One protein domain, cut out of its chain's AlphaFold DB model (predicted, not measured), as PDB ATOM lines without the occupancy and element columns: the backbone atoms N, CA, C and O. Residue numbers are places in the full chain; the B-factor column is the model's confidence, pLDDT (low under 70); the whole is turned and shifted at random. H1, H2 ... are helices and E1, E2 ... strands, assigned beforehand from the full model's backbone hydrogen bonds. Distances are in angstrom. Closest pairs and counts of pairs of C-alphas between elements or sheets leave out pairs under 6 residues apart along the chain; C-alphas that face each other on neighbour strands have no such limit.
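What this domain is: This is residues 3 to 73 of the 76 residues of an uncharacterized protein of Neisseria sp (UniProt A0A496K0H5). An elongated model has two ends: a small ribbon of two antiparallel strands, E1 and E2, at one end, and a cluster of three short helices, H1, H2 and H3, at the other. Two stretches with no named element, residues 7 to 23 and residues 59 to 67, run between the ribbon and the helices, and H3 stands about perpendicular to both H1 and H2, touching H2 near its first residue, Pro 51, and H1 near its last, Cys 58. The printed part has 71 residues, with three named helices and two named strands in the order E1, H1, H2, H3, E2; the sheet's order is E1, E2, and the class is mixed, helices and strands. The whole is compact, with a radius of gyration of the C-alphas of 12.8 A, and spans 37 by 19 by 17 A.

Where its parts are: Strand E1 is residues 3 to 6, 10.1 A from first to last C-alpha, and begins at C-alpha 3 at (-51.784, 25.142, 56.605). Strand E2 is residues 68 to 72, 13.3 A long, and ends at C-alpha 72 at (-55.829, 24.603, 61.494). Helix H1, the longest, is residues 24 to 35, 16.9 A long, with C-alpha 35 at (-26.425, 31.576, 43.272). Helix H2 is residues 40 to 46, 9.8 A long, and helix H3 is residues 51 to 58, 10.4 A long.

How they stand to each other: E1 and E2 are antiparallel neighbours, with 143 degrees between their directions. The C-alphas of Asn 6 and Val 68 face each other at 4.7 A; N 5 and O 69, at 2.9 A, and N 69 and O 5, at 2.8 A, are within hydrogen-bond range. E1 is apart from H2 and H3, and E2 is apart from H1 and H2. H1 and H3 touch, about perpendicular at 88 degrees; their closest C-alphas are those of Arg 31 and Cys 58, 5.6 A apart. H2 and H3 touch, about perpendicular at 77 degrees, with the C-alphas of Ala 44 and Pro 51 closest at 5.0 A. H1 and H2 are close but not clearly touching, at a steep tilt of 42 degrees, opposite ways; the C-alphas of Ile 30 and Leu 43 are closest at 6.8 A. In H1, H2 and H3 every O i to N i+4 pair is within hydrogen-bond range.

The domain as a whole: The two C-alphas farthest apart are those of Gly 37 and Leu 73, at 39.4 A, while those of Val 3 and Leu 73, the first and last printed, are 6.7 A apart. The printed part has no cut. The link from E1 to H1 is long, with 17 residues; the link from H3 to E2 is short, with 9, and those from H1 to H2 and from H2 to H3 are tight, with 4 each. The mean pLDDT of the printed part is 85.6, and no printed residue is under 70.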
ATOM      1  N   VAL A   3     -52.176  24.468  57.849       83.62
ATOM      2  CA  VAL A   3     -51.784  25.142  56.605       83.62
ATOM      3  C   VAL A   3     -51.060  26.443  56.895       83.62
ATOM      4  O   VAL A   3     -51.405  27.169  57.834       83.62
ATOM      5  N   GLN A   4     -50.079  26.745  56.053       83.38
ATOM      6  CA  GLN A   4     -49.387  28.021  56.066       83.38
ATOM      7  C   GLN A   4     -50.193  29.065  55.284       83.38
ATOM      8  O   GLN A   4     -50.512  28.876  54.106       83.38
ATOM      9  N   CYS A   5     -50.499  30.184  55.934       83.62
ATOM     10  CA  CYS A   5     -51.115  31.351  55.314       83.62
ATOM     11  C   CYS A   5     -50.200  32.571  55.441       83.62
ATOM     12  O   CYS A   5     -49.492  32.728  56.431       83.62
ATOM     13  N   ASN A   6     -50.243  33.456  54.449       83.50
ATOM     14  CA  ASN A   6     -49.638  34.779  54.548       83.50
ATOM     15  C   ASN A   6     -50.385  35.592  55.621       83.50
ATOM     16  O   ASN A   6     -51.617  35.615  55.623       83.50
ATOM     17  N   GLU A   7     -49.648  36.224  56.535       82.19
ATOM     18  CA  GLU A   7     -50.226  36.999  57.640       82.19
ATOM     19  C   GLU A   7     -51.034  38.216  57.163       82.19
ATOM     20  O   GLU A   7     -52.111  38.473  57.691       82.19
ATOM     21  N   GLU A   8     -50.558  38.920  56.136       80.56
ATOM     22  CA  GLU A   8     -51.170  40.154  55.631       80.56
ATOM     23  C   GLU A   8     -52.439  39.880  54.817       80.56
ATOM     24  O   GLU A   8     -53.460  40.541  54.982       80.56
ATOM     25  N   THR A   9     -52.395  38.875  53.939       81.31
ATOM     26  CA  THR A   9     -53.506  38.589  53.013       81.31
ATOM     27  C   THR A   9     -54.421  37.460  53.484       81.31
ATOM     28  O   THR A   9     -55.481  37.242  52.897       81.31
ATOM     29  N   GLY A  10     -54.010  36.679  54.489       80.25
ATOM     30  CA  GLY A  10     -54.736  35.506  54.992       80.25
ATOM     31  C   GLY A  10     -54.821  34.326  54.012       80.25
ATOM     32  O   GLY A  10     -55.402  33.287  54.340       80.25
ATOM     33  N   ARG A  11     -54.255  34.455  52.806       82.06
ATOM     34  CA  ARG A  11     -54.291  33.430  51.753       82.06
ATOM     35  C   ARG A  11     -53.249  32.347  52.015       82.06
ATOM     36  O   ARG A  11     -52.179  32.637  52.547       82.06
ATOM     37  N   ARG A  12     -53.541  31.107  51.603       82.75
ATOM     38  CA  ARG A  12     -52.566  30.004  51.676       82.75
ATOM     39  C   ARG A  12     -51.303  30.383  50.905       82.75
ATOM     40  O   ARG A  12     -51.396  30.976  49.834       82.75
ATOM     41  N   CYS A  13     -50.142  30.043  51.439       82.88
ATOM     42  CA  CYS A  13     -48.849  30.362  50.848       82.88
ATOM     43  C   CYS A  13     -47.922  29.142  50.901       82.88
ATOM     44  O   CYS A  13     -48.241  28.150  51.554       82.88
ATOM     45  N   GLY A  14     -46.797  29.208  50.190       81.69
ATOM     46  CA  GLY A  14     -45.776  28.172  50.246       81.69
ATOM     47  C   GLY A  14     -46.279  26.868  49.640       81.69
ATOM     48  O   GLY A  14     -47.113  26.873  48.723       81.69
ATOM     49  N   GLU A  15     -45.785  25.757  50.175       82.31
ATOM     50  CA  GLU A  15     -46.259  24.407  49.853       82.31
ATOM     51  C   GLU A  15     -47.746  24.186  50.194       82.31
ATOM     52  O   GLU A  15     -48.416  23.364  49.577       82.31
ATOM     53  N   SER A  16     -48.308  24.964  51.127       80.94
ATOM     54  CA  SER A  16     -49.722  24.863  51.520       80.94
ATOM     55  C   SER A  16     -50.694  25.464  50.495       80.94
ATOM     56  O   SER A  16     -51.917  25.317  50.628       80.94
ATOM     57  N   HIS A  17     -50.200  26.171  49.475       79.44
ATOM     58  CA  HIS A  17     -51.047  26.677  48.401       79.44
ATOM     59  C   HIS A  17     -51.507  25.517  47.503       79.44
ATOM     60  O   HIS A  17     -50.685  24.818  46.926       79.44
ATOM     61  N   GLY A  18     -52.820  25.338  47.312       74.12
ATOM     62  CA  GLY A  18     -53.389  24.150  46.641       74.12
ATOM     63  C   GLY A  18     -53.032  23.967  45.157       74.12
ATOM     64  O   GLY A  18     -53.379  22.954  44.567       74.12
ATOM     65  N   ARG A  19     -52.352  24.943  44.546       76.19
ATOM     66  CA  ARG A  19     -51.790  24.864  43.183       76.19
ATOM     67  C   ARG A  19     -50.261  24.856  43.164       76.19
ATOM     68  O   ARG A  19     -49.662  25.071  42.115       76.19
ATOM     69  N   SER A  20     -49.619  24.740  44.323       81.06
ATOM     70  CA  SER A  20     -48.168  24.754  44.387       81.06
ATOM     71  C   SER A  20     -47.611  23.438  43.868       81.06
ATOM     72  O   SER A  20     -47.975  22.376  44.357       81.06
ATOM     73  N   LYS A  21     -46.727  23.532  42.875       80.88
ATOM     74  CA  LYS A  21     -45.936  22.400  42.386       80.88
ATOM     75  C   LYS A  21     -44.616  22.220  43.141       80.88
ATOM     76  O   LYS A  21     -43.965  21.207  42.956       80.88
ATOM     77  N   LEU A  22     -44.220  23.217  43.938       85.12
ATOM     78  CA  LEU A  22     -42.902  23.299  44.560       85.12
ATOM     79  C   LEU A  22     -43.033  23.400  46.076       85.12
ATOM     80  O   LEU A  22     -43.718  24.286  46.611       85.12
ATOM     81  N   THR A  23     -42.315  22.529  46.764       87.06
ATOM     82  CA  THR A  23     -42.125  22.598  48.212       87.06
ATOM     83  C   THR A  23     -41.239  23.784  48.588       87.06
ATOM     84  O   THR A  23     -40.503  24.334  47.764       87.06
ATOM     85  N   ASP A  24     -41.305  24.217  49.846       83.88
ATOM     86  CA  ASP A  24     -40.461  25.321  50.318       83.88
ATOM     87  C   ASP A  24     -38.965  24.968  50.275       83.88
ATOM     88  O   ASP A  24     -38.138  25.821  49.952       83.88
ATOM     89  N   LYS A  25     -38.624  23.684  50.456       86.44
ATOM     90  CA  LYS A  25     -37.258  23.167  50.278       86.44
ATOM     91  C   LYS A  25     -36.775  23.271  48.835       86.44
ATOM     92  O   LYS A  25     -35.645  23.680  48.598       86.44
ATOM     93  N   GLU A  26     -37.610  22.924  47.859       88.56
ATOM     94  CA  GLU A  26     -37.229  23.030  46.445       88.56
ATOM     95  C   GLU A  26     -36.984  24.479  46.032       88.56
ATOM     96  O   GLU A  26     -36.031  24.760  45.312       88.56
ATOM     97  N   VAL A  27     -37.786  25.416  46.541       88.56
ATOM     98  CA  VAL A  27     -37.571  26.851  46.316       88.56
ATOM     99  C   VAL A  27     -36.217  27.310  46.866       88.56
ATOM    100  O   VAL A  27     -35.515  28.067  46.194       88.56
ATOM    101  N   GLU A  28     -35.825  26.840  48.051       89.31
ATOM    102  CA  GLU A  28     -34.502  27.123  48.621       89.31
ATOM    103  C   GLU A  28     -33.375  26.539  47.757       89.31
ATOM    104  O   GLU A  28     -32.410  27.238  47.442       89.31
ATOM    105  N   ILE A  29     -33.522  25.291  47.301       91.50
ATOM    106  CA  ILE A  29     -32.548  24.637  46.417       91.50
ATOM    107  C   ILE A  29     -32.413  25.406  45.096       91.50
ATOM    108  O   ILE A  29     -31.295  25.664  44.660       91.50
ATOM    109  N   ILE A  30     -33.524  25.819  44.477       90.25
ATOM    110  CA  ILE A  30     -33.529  26.614  43.239       90.25
ATOM    111  C   ILE A  30     -32.736  27.911  43.424       90.25
ATOM    112  O   ILE A  30     -31.918  28.251  42.571       90.25
ATOM    113  N   ARG A  31     -32.951  28.625  44.538       89.19
ATOM    114  CA  ARG A  31     -32.222  29.867  44.840       89.19
ATOM    115  C   ARG A  31     -30.729  29.609  44.991       89.19
ATOM    116  O   ARG A  31     -29.936  30.278  44.339       89.19
ATOM    117  N   ARG A  32     -30.363  28.577  45.751       91.62
ATOM    118  CA  ARG A  32     -28.964  28.212  45.982       91.62
ATOM    119  C   ARG A  32     -28.250  27.771  44.704       91.62
ATOM    120  O   ARG A  32     -27.105  28.148  44.478       91.62
ATOM    121  N   LEU A  33     -28.915  26.995  43.849       91.25
ATOM    122  CA  LEU A  33     -28.375  26.593  42.546       91.25
ATOM    123  C   LEU A  33     -28.230  27.792  41.605       91.25
ATOM    124  O   LEU A  33     -27.252  27.883  40.867       91.25
ATOM    125  N   ASN A  34     -29.168  28.738  41.643       90.44
ATOM    126  CA  ASN A  34     -29.019  29.974  40.890       90.44
ATOM    127  C   ASN A  34     -27.832  30.816  41.390       90.44
ATOM    128  O   ASN A  34     -27.086  31.345  40.572       90.44
ATOM    129  N   GLU A  35     -27.613  30.912  42.706       89.94
ATOM    130  CA  GLU A  35     -26.425  31.576  43.272       89.94
ATOM    131  C   GLU A  35     -25.114  30.911  42.824       89.94
ATOM    132  O   GLU A  35     -24.098  31.582  42.668       89.94
ATOM    133  N   GLN A  36     -25.141  29.606  42.544       91.88
ATOM    134  CA  GLN A  36     -24.023  28.868  41.946       91.88
ATOM    135  C   GLN A  36     -23.877  29.083  40.426       91.88
ATOM    136  O   GLN A  36     -22.937  28.563  39.827       91.88
ATOM    137  N   GLY A  37     -24.779  29.837  39.791       91.38
ATOM    138  CA  GLY A  37     -24.747  30.146  38.359       91.38
ATOM    139  C   GLY A  37     -25.456  29.128  37.461       91.38
ATOM    140  O   GLY A  37     -25.241  29.130  36.248       91.38
ATOM    141  N   VAL A  38     -26.297  28.246  38.014       90.94
ATOM    142  CA  VAL A  38     -27.065  27.286  37.206       90.94
ATOM    143  C   VAL A  38     -28.129  28.014  36.382       90.94
ATOM    144  O   VAL A  38     -28.911  28.809  36.895       90.94
ATOM    145  N   ASN A  39     -28.194  27.703  35.086       90.81
ATOM    146  CA  ASN A  39     -29.136  28.333  34.165       90.81
ATOM    147  C   ASN A  39     -30.601  27.960  34.484       90.81
ATOM    148  O   ASN A  39     -30.926  26.792  34.722       90.81
ATOM    149  N   TYR A  40     -31.504  28.940  34.388       90.31
ATOM    150  CA  TYR A  40     -32.947  28.777  34.581       90.31
ATOM    151  C   TYR A  40     -33.568  27.648  33.756       90.31
ATOM    152  O   TYR A  40     -34.478  26.987  34.245       90.31
ATOM    153  N   HIS A  41     -33.087  27.390  32.537       90.56
ATOM    154  CA  HIS A  41     -33.603  26.305  31.694       90.56
ATOM    155  C   HIS A  41     -33.318  24.915  32.276       90.56
ATOM    156  O   HIS A  41     -34.150  24.014  32.162       90.56
ATOM    157  N   ILE A  42     -32.162  24.748  32.923       92.19
ATOM    158  CA  ILE A  42     -31.780  23.492  33.577       92.19
ATOM    159  C   ILE A  42     -32.651  23.293  34.817       92.19
ATOM    160  O   ILE A  42     -33.244  22.235  34.991       92.19
ATOM    161  N   LEU A  43     -32.803  24.340  35.632       90.44
ATOM    162  CA  LEU A  43     -33.669  24.317  36.813       90.44
ATOM    163  C   LEU A  43     -35.129  24.030  36.431       90.44
ATOM    164  O   LEU A  43     -35.764  23.161  37.016       90.44
ATOM    165  N   ALA A  44     -35.644  24.696  35.400       92.50
ATOM    166  CA  ALA A  44     -36.986  24.479  34.866       92.50
ATOM    167  C   ALA A  44     -37.233  23.012  34.486       92.50
ATOM    168  O   ALA A  44     -38.257  22.441  34.857       92.50
ATOM    169  N   ARG A  45     -36.266  22.389  33.795       91.12
ATOM    170  CA  ARG A  45     -36.316  20.970  33.419       91.12
ATOM    171  C   ARG A  45     -36.293  20.055  34.645       91.12
ATOM    172  O   ARG A  45     -37.050  19.091  34.676       91.12
ATOM    173  N   SER A  46     -35.443  20.346  35.629       91.00
ATOM    174  CA  SER A  46     -35.292  19.520  36.833       91.00
ATOM    175  C   SER A  46     -36.512  19.565  37.752       91.00
ATOM    176  O   SER A  46     -36.848  18.558  38.361       91.00
ATOM    177  N   PHE A  47     -37.173  20.721  37.842       88.19
ATOM    178  CA  PHE A  47     -38.290  20.965  38.759       88.19
ATOM    179  C   PHE A  47     -39.671  20.982  38.069       88.19
ATOM    180  O   PHE A  47     -40.640  21.456  38.660       88.19
ATOM    181  N   ASP A  48     -39.767  20.520  36.813       88.81
ATOM    182  CA  ASP A  48     -40.997  20.514  35.994       88.81
ATOM    183  C   ASP A  48     -41.792  21.839  36.063       88.81
ATOM    184  O   ASP A  48     -43.010  21.902  36.267       88.81
ATOM    185  N   CYS A  49     -41.069  22.950  35.941       88.06
ATOM    186  CA  CYS A  49     -41.629  24.294  36.012       88.06
ATOM    187  C   CYS A  49     -41.223  25.112  34.793       88.06
ATOM    188  O   CYS A  49     -40.185  24.881  34.183       88.06
ATOM    189  N   SER A  50     -42.024  26.119  34.447       90.38
ATOM    190  CA  SER A  50     -41.661  27.037  33.371       90.38
ATOM    191  C   SER A  50     -40.423  27.859  33.763       90.38
ATOM    192  O   SER A  50     -40.320  28.282  34.920       90.38
ATOM    193  N   PRO A  51     -39.511  28.168  32.822       90.12
ATOM    194  CA  PRO A  51     -38.336  29.000  33.101       90.12
ATOM    195  C   PRO A  51     -38.718  30.389  33.629       90.12
ATOM    196  O   PRO A  51     -38.036  30.920  34.500       90.12
ATOM    197  N   GLU A  52     -39.860  30.938  33.202       91.12
ATOM    198  CA  GLU A  52     -40.428  32.157  33.789       91.12
ATOM    199  C   GLU A  52     -40.750  32.004  35.281       91.12
ATOM    200  O   GLU A  52     -40.454  32.895  36.074       91.12
ATOM    201  N   THR A  53     -41.337  30.875  35.696       89.69
ATOM    202  CA  THR A  53     -41.647  30.608  37.109       89.69
ATOM    203  C   THR A  53     -40.371  30.560  37.940       89.69
ATOM    204  O   THR A  53     -40.310  31.200  38.987       89.69
ATOM    205  N   ILE A  54     -39.340  29.868  37.449       90.88
ATOM    206  CA  ILE A  54     -38.026  29.807  38.100       90.88
ATOM    207  C   ILE A  54     -37.407  31.207  38.207       90.88
ATOM    208  O   ILE A  54     -36.981  31.603  39.291       90.88
ATOM    209  N   GLY A  55     -37.428  31.990  37.125       90.81
ATOM    210  CA  GLY A  55     -36.924  33.365  37.126       90.81
ATOM    211  C   GLY A  55     -37.640  34.250  38.152       90.81
ATOM    212  O   GLY A  55     -36.992  34.971  38.907       90.81
ATOM    213  N   ARG A  56     -38.968  34.141  38.262       90.31
ATOM    214  CA  ARG A  56     -39.757  34.874  39.269       90.31
ATOM    215  C   ARG A  56     -39.452  34.433  40.704       90.31
ATOM    216  O   ARG A  56     -39.459  35.273  41.601       90.31
ATOM    217  N   ILE A  57     -39.187  33.144  40.941       89.50
ATOM    218  CA  ILE A  57     -38.765  32.627  42.258       89.50
ATOM    219  C   ILE A  57     -37.393  33.186  42.634       89.50
ATOM    220  O   ILE A  57     -37.187  33.622  43.769       89.50
ATOM    221  N   CYS A  58     -36.471  33.174  41.672       88.75
ATOM    222  CA  CYS A  58     -35.115  33.670  41.830       88.75
ATOM    223  C   CYS A  58     -35.077  35.181  42.099       88.75
ATOM    224  O   CYS A  58     -34.342  35.632  42.969       88.75
ATOM    225  N   ARG A  59     -35.900  35.963  41.392       87.94
ATOM    226  CA  ARG A  59     -36.052  37.413  41.608       87.94
ATOM    227  C   ARG A  59     -36.889  37.762  42.843       87.94
ATOM    228  O   ARG A  59     -37.177  38.933  43.062       87.94
ATOM    229  N   CYS A  60     -37.312  36.767  43.627       84.69
ATOM    230  CA  CYS A  60     -38.193  36.942  44.785       84.69
ATOM    231  C   CYS A  60     -39.511  37.680  44.466       84.69
ATOM    232  O   CYS A  60     -40.143  38.238  45.359       84.69
ATOM    233  N   GLU A  61     -39.969  37.651  43.210       84.31
ATOM    234  CA  GLU A  61     -41.264  38.215  42.802       84.31
ATOM    235  C   GLU A  61     -42.428  37.339  43.280       84.31
ATOM    236  O   GLU A  61     -43.530  37.815  43.542       84.31
ATOM    237  N   ILE A  62     -42.187  36.029  43.373       81.38
ATOM    238  CA  ILE A  62     -43.121  35.045  43.922       81.38
ATOM    239  C   ILE A  62     -42.425  34.234  45.014       81.38
ATOM    240  O   ILE A  62     -41.199  34.138  45.038       81.38
ATOM    241  N   ARG A  63     -43.209  33.638  45.924       80.31
ATOM    242  CA  ARG A  63     -42.684  32.860  47.069       80.31
ATOM    243  C   ARG A  63     -41.746  33.680  47.978       80.31
ATOM    244  O   ARG A  63     -40.810  33.142  48.561       80.31
ATOM    245  N   ASN A  64     -42.005  34.982  48.112       80.38
ATOM    246  CA  ASN A  64     -41.293  35.888  49.019       80.38
ATOM    247  C   ASN A  64     -42.176  36.311  50.204       80.38
ATOM    248  O   ASN A  64     -42.359  37.492  50.481       80.38
ATOM    249  N   VAL A  65     -42.815  35.344  50.865       75.88
ATOM    250  CA  VAL A  65     -43.647  35.646  52.034       75.88
ATOM    251  C   VAL A  65     -42.792  35.546  53.286       75.88
ATOM    252  O   VAL A  65     -42.356  34.464  53.661       75.88
ATOM    253  N   ILE A  66     -42.556  36.701  53.909       72.94
ATOM    254  CA  ILE A  66     -41.678  36.850  55.079       72.94
ATOM    255  C   ILE A  66     -42.440  36.559  56.381       72.94
ATOM    256  O   ILE A  66     -41.872  36.021  57.328       72.94
ATOM    257  N   LYS A  67     -43.739  36.887  56.431       79.06
ATOM    258  CA  LYS A  67     -44.595  36.687  57.608       79.06
ATOM    259  C   LYS A  67     -45.687  35.668  57.316       79.06
ATOM    260  O   LYS A  67     -46.542  35.882  56.452       79.06
ATOM    261  N   VAL A  68     -45.658  34.561  58.051       83.75
ATOM    262  CA  VAL A  68     -46.606  33.457  57.894       83.75
ATOM    263  C   VAL A  68     -47.316  33.156  59.204       83.75
ATOM    264  O   VAL A  68     -46.716  33.162  60.275       83.75
ATOM    265  N   LYS A  69     -48.606  32.840  59.100       84.75
ATOM    266  CA  LYS A  69     -49.445  32.365  60.196       84.75
ATOM    267  C   LYS A  69     -49.913  30.949  59.896       84.75
ATOM    268  O   LYS A  69     -50.320  30.637  58.777       84.75
ATOM    269  N   TRP A  70     -49.898  30.099  60.913       82.44
ATOM    270  CA  TRP A  70     -50.383  28.729  60.809       82.44
ATOM    271  C   TRP A  70     -51.851  28.673  61.207       82.44
ATOM    272  O   TRP A  70     -52.232  29.149  62.278       82.44
ATOM    273  N   LYS A  71     -52.689  28.095  60.344       80.19
ATOM    274  CA  LYS A  71     -54.115  27.897  60.621       80.19
ATOM    275  C   LYS A  71     -54.439  26.408  60.597       80.19
ATOM    276  O   LYS A  71     -54.008  25.694  59.693       80.19
ATOM    277  N   LYS A  72     -55.210  25.930  61.577       80.94
ATOM    278  CA  LYS A  72     -55.829  24.603  61.494       80.94
ATOM    279  C   LYS A  72     -56.956  24.678  60.466       80.94
ATOM    280  O   LYS A  72     -57.835  25.528  60.565       80.94
ATOM    281  N   LEU A  73     -56.873  23.843  59.439       72.19
ATOM    282  CA  LEU A  73     -57.988  23.583  58.542       72.19
ATOM    283  C   LEU A  73     -58.865  22.543  59.233       72.19
ATOM    284  O   LEU A  73     -58.471  21.373  59.324       72.19
TER     285      LEU A  73